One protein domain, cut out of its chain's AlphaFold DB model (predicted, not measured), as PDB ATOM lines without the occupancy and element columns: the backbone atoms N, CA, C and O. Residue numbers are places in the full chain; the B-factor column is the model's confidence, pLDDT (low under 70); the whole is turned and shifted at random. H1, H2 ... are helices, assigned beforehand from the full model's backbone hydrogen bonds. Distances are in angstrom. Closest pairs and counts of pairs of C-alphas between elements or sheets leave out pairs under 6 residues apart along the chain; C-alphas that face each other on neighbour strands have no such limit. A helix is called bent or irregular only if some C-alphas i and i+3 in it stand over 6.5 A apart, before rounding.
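AT A GLANCE: This is residues 58 to 125 of the 273 residues of an uncharacterized protein of Camelus ferus (UniProt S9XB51). The printed part is a long helical hairpin that opens like a narrow V: the long helices H1 and H2 lie together near the turn that joins them and spread apart toward the beginning of H1 and the end of H2. A short third helix, H3, folds back from the far end of H2 at the open end of the V and is only loosely attached there, near H2 and apart from H1. There are 68 residues printed, with three named helices in the order H1, H2, H3 and no named strand, and the class is all helix. The whole is loose, with a radius of gyration of the C-alphas of 14.1 A, and its outline is a rod of 43 by 21 by 19 A, with the hairpin along the longest axis.

IN THESE COORDINATES: The printed part begins with H1, residues 58 to 80, which runs from C-alpha 58 at (248.435, 166.833, 179.724) to C-alpha 80 at (274.085, 183.173, 190.476), 32.3 A from first to last C-alpha. H1 is neither bent nor irregular, but only just: C-alphas 67 and 70 are 6.0 A apart. After a tight link of 5 residues comes H2, residues 86 to 109, the longest helix with 24 residues and 35.1 A from first to last C-alpha. It begins at C-alpha 86 at (271.125, 183.213, 201.521) and ends at C-alpha 109 at (242.301, 185.677, 181.709). A tight link of 4 residues leads to H3, residues 114 to 123, 14.2 A from first to last C-alpha, which ends at C-alpha 123 at (258.326, 180.945, 172.419). Ser 124 and Pro 125 follow it.

HOW THE PARTS SIT: H1 and H2 touch, with 18 pairs of C-alphas within 8 A, and they form a helical hairpin. Their closest C-alphas are those of Leu 74 and Gly 93, 4.5 A apart. Their lines stand at a shallow tilt of 32 degrees and they run opposite ways, with their centres 11.1 A apart. Each touches the other with a part of its length alone: H1 with residues 70 to 78, H2 with residues 89 to 100. H2 and H3 are close but not clearly touching, with 2 pairs of C-alphas within 8 A. Their closest C-alphas are those of Thr 108 and Pro 114, 7.7 A apart, and their centres are 18.7 A apart. The lines of H2 and H3 stand at a steep tilt of 43 degrees, and the two helices run opposite ways. H1 and H3 are apart. In H2 every pair of O i and N i+4 is within hydrogen-bond range, while in H1 it is 17 of 19 pairs and in H3 5 of 6.

THE WHOLE: The two C-alphas farthest apart are those of Ala 83 and Arg 111, 44.0 A, the one in the link from H1 to H2 and the other in the link from H2 to H3. The first and last printed C-alphas, of Ser 58 and Pro 125, are 24.3 A apart. Residues 109 to 116, of which 114 to 116 belong to H3, stand free. The body without them has 60 residues and spans 37 by 21 by 19 A, with a radius of gyration of 13.1 A. The printed part has no cut, and both links are tight. The mean pLDDT of the printed part is 81.7. It is 92 in H1, 87 in H2 and 58 in H3, and residues 110 to 125 are under 70, where the model's confidence is low.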
ATOM      1  N   SER A  58     248.168 165.460 180.174       92.44
ATOM      2  CA  SER A  58     248.435 166.833 179.724       92.44
ATOM      3  C   SER A  58     248.274 167.869 180.843       92.44
ATOM      4  O   SER A  58     249.077 168.794 180.937       92.44
ATOM      5  N   HIS A  59     247.283 167.698 181.723       90.81
ATOM      6  CA  HIS A  59     247.090 168.559 182.892       90.81
ATOM      7  C   HIS A  59     248.226 168.392 183.899       90.81
ATOM      8  O   HIS A  59     248.705 169.374 184.454       90.81
ATOM      9  N   LEU A  60     248.690 167.160 184.095       92.81
ATOM     10  CA  LEU A  60     249.827 166.876 184.961       92.81
ATOM     11  C   LEU A  60     251.119 167.457 184.402       92.81
ATOM     12  O   LEU A  60     251.868 168.068 185.150       92.81
ATOM     13  N   LEU A  61     251.353 167.343 183.093       93.19
ATOM     14  CA  LEU A  61     252.484 168.004 182.443       93.19
ATOM     15  C   LEU A  61     252.409 169.526 182.614       93.19
ATOM     16  O   LEU A  61     253.413 170.141 182.949       93.19
ATOM     17  N   CYS A  62     251.226 170.125 182.460       90.88
ATOM     18  CA  CYS A  62     251.024 171.553 182.704       90.88
ATOM     19  C   CYS A  62     251.354 171.937 184.157       90.88
ATOM     20  O   CYS A  62     252.095 172.888 184.382       90.88
ATOM     21  N   LEU A  63     250.879 171.161 185.138       91.88
ATOM     22  CA  LEU A  63     251.181 171.377 186.557       91.88
ATOM     23  C   LEU A  63     252.671 171.215 186.867       91.88
ATOM     24  O   LEU A  63     253.229 172.024 187.600       91.88
ATOM     25  N   VAL A  64     253.325 170.204 186.292       94.88
ATOM     26  CA  VAL A  64     254.763 169.972 186.465       94.88
ATOM     27  C   VAL A  64     255.568 171.123 185.877       94.88
ATOM     28  O   VAL A  64     256.488 171.596 186.532       94.88
ATOM     29  N   VAL A  65     255.223 171.619 184.686       94.00
ATOM     30  CA  VAL A  65     255.914 172.783 184.109       94.00
ATOM     31  C   VAL A  65     255.630 174.042 184.927       94.00
ATOM     32  O   VAL A  65     256.552 174.803 185.207       94.00
ATOM     33  N   HIS A  66     254.387 174.243 185.366       90.88
ATOM     34  CA  HIS A  66     253.999 175.408 186.157       90.88
ATOM     35  C   HIS A  66     254.670 175.440 187.536       90.88
ATOM     36  O   HIS A  66     255.080 176.507 187.966       90.88
ATOM     37  N   ALA A  67     254.843 174.298 188.204       92.31
ATOM     38  CA  ALA A  67     255.570 174.216 189.472       92.31
ATOM     39  C   ALA A  67     257.097 174.166 189.277       92.31
ATOM     40  O   ALA A  67     257.857 174.706 190.081       92.31
ATOM     41  N   GLY A  68     257.559 173.523 188.205       94.88
ATOM     42  CA  GLY A  68     258.976 173.331 187.912       94.88
ATOM     43  C   GLY A  68     259.673 174.605 187.447       94.88
ATOM     44  O   GLY A  68     260.817 174.839 187.825       94.88
ATOM     45  N   LEU A  69     258.998 175.454 186.669       93.75
ATOM     46  CA  LEU A  69     259.602 176.673 186.128       93.75
ATOM     47  C   LEU A  69     259.960 177.708 187.219       93.75
ATOM     48  O   LEU A  69     261.100 178.174 187.210       93.75
ATOM     49  N   PRO A  70     259.099 178.012 188.212       91.38
ATOM     50  CA  PRO A  70     259.470 178.833 189.367       91.38
ATOM     51  C   PRO A  70     260.620 178.236 190.183       91.38
ATOM     52  O   PRO A  70     261.548 178.952 190.554       91.38
ATOM     53  N   LEU A  71     260.617 176.920 190.422       94.06
ATOM     54  CA  LEU A  71     261.708 176.250 191.142       94.06
ATOM     55  C   LEU A  71     263.035 176.339 190.381       94.06
ATOM     56  O   LEU A  71     264.080 176.557 190.992       94.06
ATOM     57  N   LEU A  72     263.001 176.215 189.053       94.31
ATOM     58  CA  LEU A  72     264.179 176.356 188.204       94.31
ATOM     59  C   LEU A  72     264.702 177.797 188.208       94.31
ATOM     60  O   LEU A  72     265.908 178.002 188.339       94.31
ATOM     61  N   LEU A  73     263.815 178.795 188.131       90.50
ATOM     62  CA  LEU A  73     264.175 180.213 188.253       90.50
ATOM     63  C   LEU A  73     264.795 180.517 189.620       90.50
ATOM     64  O   LEU A  73     265.841 181.160 189.694       90.50
ATOM     65  N   LEU A  74     264.202 179.996 190.696       91.12
ATOM     66  CA  LEU A  74     264.736 180.113 192.050       91.12
ATOM     67  C   LEU A  74     266.122 179.466 192.162       91.12
ATOM     68  O   LEU A  74     267.030 180.078 192.718       91.12
ATOM     69  N   ALA A  75     266.314 178.267 191.607       92.56
ATOM     70  CA  ALA A  75     267.598 177.566 191.617       92.56
ATOM     71  C   ALA A  75     268.676 178.299 190.800       92.56
ATOM     72  O   ALA A  75     269.824 178.399 191.241       92.56
ATOM     73  N   LEU A  76     268.318 178.865 189.643       92.25
ATOM     74  CA  LEU A  76     269.222 179.669 188.818       92.25
ATOM     75  C   LEU A  76     269.612 180.967 189.529       92.25
ATOM     76  O   LEU A  76     270.806 181.250 189.666       92.25
ATOM     77  N   ALA A  77     268.638 181.707 190.066       88.06
ATOM     78  CA  ALA A  77     268.888 182.891 190.885       88.06
ATOM     79  C   ALA A  77     269.764 182.547 192.095       88.06
ATOM     80  O   ALA A  77     270.677 183.310 192.429       88.06
ATOM     81  N   ALA A  78     269.537 181.372 192.689       89.50
ATOM     82  CA  ALA A  78     270.320 180.874 193.800       89.50
ATOM     83  C   ALA A  78     271.770 180.595 193.428       89.50
ATOM     84  O   ALA A  78     272.686 181.036 194.119       89.50
ATOM     85  N   SER A  79     271.991 179.920 192.301       91.88
ATOM     86  CA  SER A  79     273.335 179.634 191.802       91.88
ATOM     87  C   SER A  79     274.116 180.909 191.458       91.88
ATOM     88  O   SER A  79     275.286 181.012 191.814       91.88
ATOM     89  N   ALA A  80     273.458 181.912 190.867       92.94
ATOM     90  CA  ALA A  80     274.085 183.173 190.476       92.94
ATOM     91  C   ALA A  80     274.454 184.077 191.668       92.94
ATOM     92  O   ALA A  80     275.381 184.875 191.566       92.94
ATOM     93  N   HIS A  81     273.746 183.965 192.798       90.38
ATOM     94  CA  HIS A  81     273.918 184.853 193.957       90.38
ATOM     95  C   HIS A  81     274.494 184.150 195.191       90.38
ATOM     96  O   HIS A  81     274.398 184.693 196.291       90.38
ATOM     97  N   ARG A  82     275.135 182.982 195.036       90.25
ATOM     98  CA  ARG A  82     275.725 182.243 196.172       90.25
ATOM     99  C   ARG A  82     276.689 183.082 197.018       90.25
ATOM    100  O   ARG A  82     276.762 182.875 198.222       90.25
ATOM    101  N   ALA A  83     277.381 184.046 196.408       92.06
ATOM    102  CA  ALA A  83     278.335 184.918 197.094       92.06
ATOM    103  C   ALA A  83     277.690 186.032 197.948       92.06
ATOM    104  O   ALA A  83     278.359 186.594 198.805       92.06
ATOM    105  N   LEU A  84     276.411 186.362 197.732       88.50
ATOM    106  CA  LEU A  84     275.736 187.525 198.339       88.50
ATOM    107  C   LEU A  84     274.888 187.168 199.574       88.50
ATOM    108  O   LEU A  84     274.165 188.011 200.103       88.50
ATOM    109  N   GLY A  85     274.962 185.914 200.030       91.81
ATOM    110  CA  GLY A  85     274.244 185.415 201.199       91.81
ATOM    111  C   GLY A  85     272.833 184.892 200.899       91.81
ATOM    112  O   GLY A  85     272.141 185.332 199.978       91.81
ATOM    113  N   ALA A  86     272.383 183.939 201.722       87.75
ATOM    114  CA  ALA A  86     271.125 183.213 201.521       87.75
ATOM    115  C   ALA A  86     269.877 184.121 201.514       87.75
ATOM    116  O   ALA A  86     268.922 183.850 200.791       87.75
ATOM    117  N   SER A  87     269.882 185.224 202.269       88.56
ATOM    118  CA  SER A  87     268.744 186.154 202.331       88.56
ATOM    119  C   SER A  87     268.529 186.910 201.010       88.56
ATOM    120  O   SER A  87     267.418 186.949 200.479       88.56
ATOM    121  N   VAL A  88     269.607 187.434 200.414       87.19
ATOM    122  CA  VAL A  88     269.562 188.130 199.111       87.19
ATOM    123  C   VAL A  88     269.153 187.165 198.000       87.19
ATOM    124  O   VAL A  88     268.395 187.519 197.095       87.19
ATOM    125  N   MET A  89     269.631 185.929 198.107       89.25
ATOM    126  CA  MET A  89     269.325 184.833 197.204       89.25
ATOM    127  C   MET A  89     267.820 184.534 197.145       89.25
ATOM    128  O   MET A  89     267.232 184.517 196.062       89.25
ATOM    129  N   VAL A  90     267.189 184.364 198.311       88.88
ATOM    130  CA  VAL A  90     265.747 184.101 198.426       88.88
ATOM    131  C   VAL A  90     264.940 185.314 197.972       88.88
ATOM    132  O   VAL A  90     264.017 185.157 197.178       88.88
ATOM    133  N   ALA A  91     265.315 186.529 198.385       90.62
ATOM    134  CA  ALA A  91     264.597 187.745 198.000       90.62
ATOM    135  C   ALA A  91     264.549 187.942 196.473       90.62
ATOM    136  O   ALA A  91     263.485 188.216 195.913       90.62
ATOM    137  N   LYS A  92     265.679 187.744 195.778       87.62
ATOM    138  CA  LYS A  92     265.729 187.839 194.310       87.62
ATOM    139  C   LYS A  92     264.990 186.701 193.616       87.62
ATOM    140  O   LYS A  92     264.281 186.955 192.643       87.62
ATOM    141  N   GLY A  93     265.124 185.476 194.118       88.94
ATOM    142  CA  GLY A  93     264.419 184.323 193.565       88.94
ATOM    143  C   GLY A  93     262.899 184.451 193.684       88.94
ATOM    144  O   GLY A  93     262.189 184.280 192.695       88.94
ATOM    145  N   CYS A  94     262.392 184.843 194.858       89.88
ATOM    146  CA  CYS A  94     260.962 185.071 195.081       89.88
ATOM    147  C   CYS A  94     260.405 186.195 194.197       89.88
ATOM    148  O   CYS A  94     259.302 186.055 193.671       89.88
ATOM    149  N   GLY A  95     261.169 187.271 193.970       90.62
ATOM    150  CA  GLY A  95     260.763 188.354 193.068       90.62
ATOM    151  C   GLY A  95     260.585 187.895 191.616       90.62
ATOM    152  O   GLY A  95     259.618 188.279 190.958       90.62
ATOM    153  N   GLN A  96     261.474 187.027 191.122       88.31
ATOM    154  CA  GLN A  96     261.358 186.459 189.773       88.31
ATOM    155  C   GLN A  96     260.186 185.481 189.649       88.31
ATOM    156  O   GLN A  96     259.464 185.530 188.652       88.31
ATOM    157  N   CYS A  97     259.963 184.639 190.663       89.00
ATOM    158  CA  CYS A  97     258.834 183.704 190.686       89.00
ATOM    159  C   CYS A  97     257.491 184.448 190.664       89.00
ATOM    160  O   CYS A  97     256.634 184.144 189.840       89.00
ATOM    161  N   PHE A  98     257.341 185.488 191.491       86.94
ATOM    162  CA  PHE A  98     256.106 186.274 191.544       86.94
ATOM    163  C   PHE A  98     255.802 186.984 190.216       86.94
ATOM    164  O   PHE A  98     254.651 187.040 189.787       86.94
ATOM    165  N   ASN A  99     256.831 187.485 189.520       89.81
ATOM    166  CA  ASN A  99     256.653 188.115 188.210       89.81
ATOM    167  C   ASN A  99     256.160 187.114 187.146       89.81
ATOM    168  O   ASN A  99     255.300 187.436 186.318       89.81
ATOM    169  N   PHE A 100     256.664 185.876 187.194       89.38
ATOM    170  CA  PHE A 100     256.187 184.797 186.334       89.38
ATOM    171  C   PHE A 100     254.720 184.441 186.628       89.38
ATOM    172  O   PHE A 100     253.911 184.385 185.699       89.38
ATOM    173  N   ASP A 101     254.351 184.292 187.902       88.31
ATOM    174  CA  ASP A 101     252.979 183.963 188.311       88.31
ATOM    175  C   ASP A 101     251.978 185.047 187.888       88.31
ATOM    176  O   ASP A 101     250.922 184.742 187.326       88.31
ATOM    177  N   CYS A 102     252.319 186.325 188.073       87.25
ATOM    178  CA  CYS A 102     251.483 187.437 187.616       87.25
ATOM    179  C   CYS A 102     251.287 187.428 186.093       87.25
ATOM    180  O   CYS A 102     250.163 187.616 185.620       87.25
ATOM    181  N   SER A 103     252.348 187.165 185.325       88.25
ATOM    182  CA  SER A 103     252.283 187.077 183.858       88.25
ATOM    183  C   SER A 103     251.413 185.903 183.399       88.25
ATOM    184  O   SER A 103     250.616 186.030 182.467       88.25
ATOM    185  N   PHE A 104     251.506 184.771 184.095       84.81
ATOM    186  CA  PHE A 104     250.693 183.590 183.829       84.81
ATOM    187  C   PHE A 104     249.202 183.831 184.127       84.81
ATOM    188  O   PHE A 104     248.335 183.512 183.308       84.81
ATOM    189  N   ILE A 105     248.878 184.464 185.259       84.69
ATOM    190  CA  ILE A 105     247.496 184.831 185.616       84.69
ATOM    191  C   ILE A 105     246.920 185.844 184.613       84.69
ATOM    192  O   ILE A 105     245.763 185.726 184.206       84.69
ATOM    193  N   ALA A 106     247.718 186.817 184.168       84.69
ATOM    194  CA  ALA A 106     247.294 187.773 183.149       84.69
ATOM    195  C   ALA A 106     247.004 187.081 181.802       84.69
ATOM    196  O   ALA A 106     245.964 187.329 181.188       84.69
ATOM    197  N   GLY A 107     247.864 186.150 181.375       79.88
ATOM    198  CA  GLY A 107     247.696 185.406 180.121       79.88
ATOM    199  C   GLY A 107     246.503 184.441 180.115       79.88
ATOM    200  O   GLY A 107     245.868 184.246 179.073       79.88
ATOM    201  N   THR A 108     246.157 183.869 181.273       74.75
ATOM    202  CA  THR A 108     245.024 182.932 181.419       74.75
ATOM    203  C   THR A 108     243.657 183.620 181.450       74.75
ATOM    204  O   THR A 108     242.653 182.967 181.164       74.75
ATOM    205  N   ARG A 109     243.577 184.930 181.732       70.81
ATOM    206  CA  ARG A 109     242.301 185.677 181.709       70.81
ATOM    207  C   ARG A 109     241.766 185.973 180.316       70.81
ATOM    208  O   ARG A 109     240.567 186.191 180.163       70.81
ATOM    209  N   HIS A 110     242.614 185.995 179.296       67.19
ATOM    210  CA  HIS A 110     242.132 186.204 177.939       67.19
ATOM    211  C   HIS A 110     241.537 184.885 177.397       67.19
ATOM    212  O   HIS A 110     242.146 183.824 177.485       67.19
ATOM    213  N   ARG A 111     240.345 184.944 176.811       60.50
ATOM    214  CA  ARG A 111     239.477 183.796 176.498       60.50
ATOM    215  C   ARG A 111     239.847 183.046 175.203       60.50
ATOM    216  O   ARG A 111     238.993 182.856 174.347       60.50
ATOM    217  N   GLU A 112     241.098 182.625 175.037       58.88
ATOM    218  CA  GLU A 112     241.523 181.820 173.876       58.88
ATOM    219  C   GLU A 112     242.024 180.429 174.264       58.88
ATOM    220  O   GLU A 112     242.425 180.212 175.411       58.88
ATOM    221  N   PRO A 113     242.006 179.470 173.317       58.66
ATOM    222  CA  PRO A 113     242.372 178.089 173.584       58.66
ATOM    223  C   PRO A 113     243.778 177.962 174.212       58.66
ATOM    224  O   PRO A 113     244.767 178.438 173.646       58.66
ATOM    225  N   PRO A 114     243.902 177.246 175.347       57.72
ATOM    226  CA  PRO A 114     245.106 177.231 176.186       57.72
ATOM    227  C   PRO A 114     246.355 176.667 175.492       57.72
ATOM    228  O   PRO A 114     247.476 176.977 175.886       57.72
ATOM    229  N   ARG A 115     246.187 175.862 174.434       59.41
ATOM    230  CA  ARG A 115     247.304 175.222 173.720       59.41
ATOM    231  C   ARG A 115     248.128 176.200 172.882       59.41
ATOM    232  O   ARG A 115     249.348 176.088 172.878       59.41
ATOM    233  N   ALA A 116     247.486 177.153 172.206       59.25
ATOM    234  CA  ALA A 116     248.183 178.103 171.336       59.25
ATOM    235  C   ALA A 116     248.988 179.131 172.146       59.25
ATOM    236  O   ALA A 116     250.078 179.534 171.754       59.25
ATOM    237  N   ARG A 117     248.482 179.505 173.326       60.69
ATOM    238  CA  ARG A 117     249.100 180.531 174.170       60.69
ATOM    239  C   ARG A 117     250.196 180.043 175.077       60.69
ATOM    240  O   ARG A 117     251.131 180.790 175.313       60.69
ATOM    241  N   PHE A 118     250.102 178.817 175.578       59.53
ATOM    242  CA  PHE A 118     251.204 178.244 176.339       59.53
ATOM    243  C   PHE A 118     252.471 178.173 175.477       59.53
ATOM    244  O   PHE A 118     253.540 178.578 175.920       59.53
ATOM    245  N   TRP A 119     252.316 177.769 174.211       58.97
ATOM    246  CA  TRP A 119     253.396 177.832 173.232       58.97
ATOM    247  C   TRP A 119     253.812 179.269 172.933       58.97
ATOM    248  O   TRP A 119     254.989 179.561 173.072       58.97
ATOM    249  N   ALA A 120     252.880 180.184 172.645       59.25
ATOM    250  CA  ALA A 120     253.227 181.581 172.380       59.25
ATOM    251  C   ALA A 120     253.947 182.272 173.556       59.25
ATOM    252  O   ALA A 120     254.853 183.057 173.319       59.25
ATOM    253  N   LEU A 121     253.595 181.970 174.811       56.88
ATOM    254  CA  LEU A 121     254.262 182.500 176.007       56.88
ATOM    255  C   LEU A 121     255.649 181.883 176.222       56.88
ATOM    256  O   LEU A 121     256.548 182.577 176.684       56.88
ATOM    257  N   LEU A 122     255.836 180.606 175.874       54.22
ATOM    258  CA  LEU A 122     257.138 179.932 175.949       54.22
ATOM    259  C   LEU A 122     258.077 180.306 174.797       54.22
ATOM    260  O   LEU A 122     259.289 180.299 174.981       54.22
ATOM    261  N   THR A 123     257.540 180.615 173.615       50.00
ATOM    262  CA  THR A 123     258.326 180.945 172.419       50.00
ATOM    263  C   THR A 123     258.414 182.438 172.144       50.00
ATOM    264  O   THR A 123     259.077 182.812 171.182       50.00
ATOM    265  N   SER A 124     257.755 183.301 172.926       42.38
ATOM    266  CA  SER A 124     257.906 184.745 172.756       42.38
ATOM    267  C   SER A 124     259.279 185.170 173.292       42.38
ATOM    268  O   SER A 124     259.496 185.127 174.506       42.38
ATOM    269  N   PRO A 125     260.206 185.629 172.428       39.72
ATOM    270  CA  PRO A 125     261.492 186.178 172.867       39.72
ATOM    271  C   PRO A 125     261.316 187.500 173.635       39.72
ATOM    272  O   PRO A 125     262.264 188.017 174.219       39.72
TER     273      PRO A 125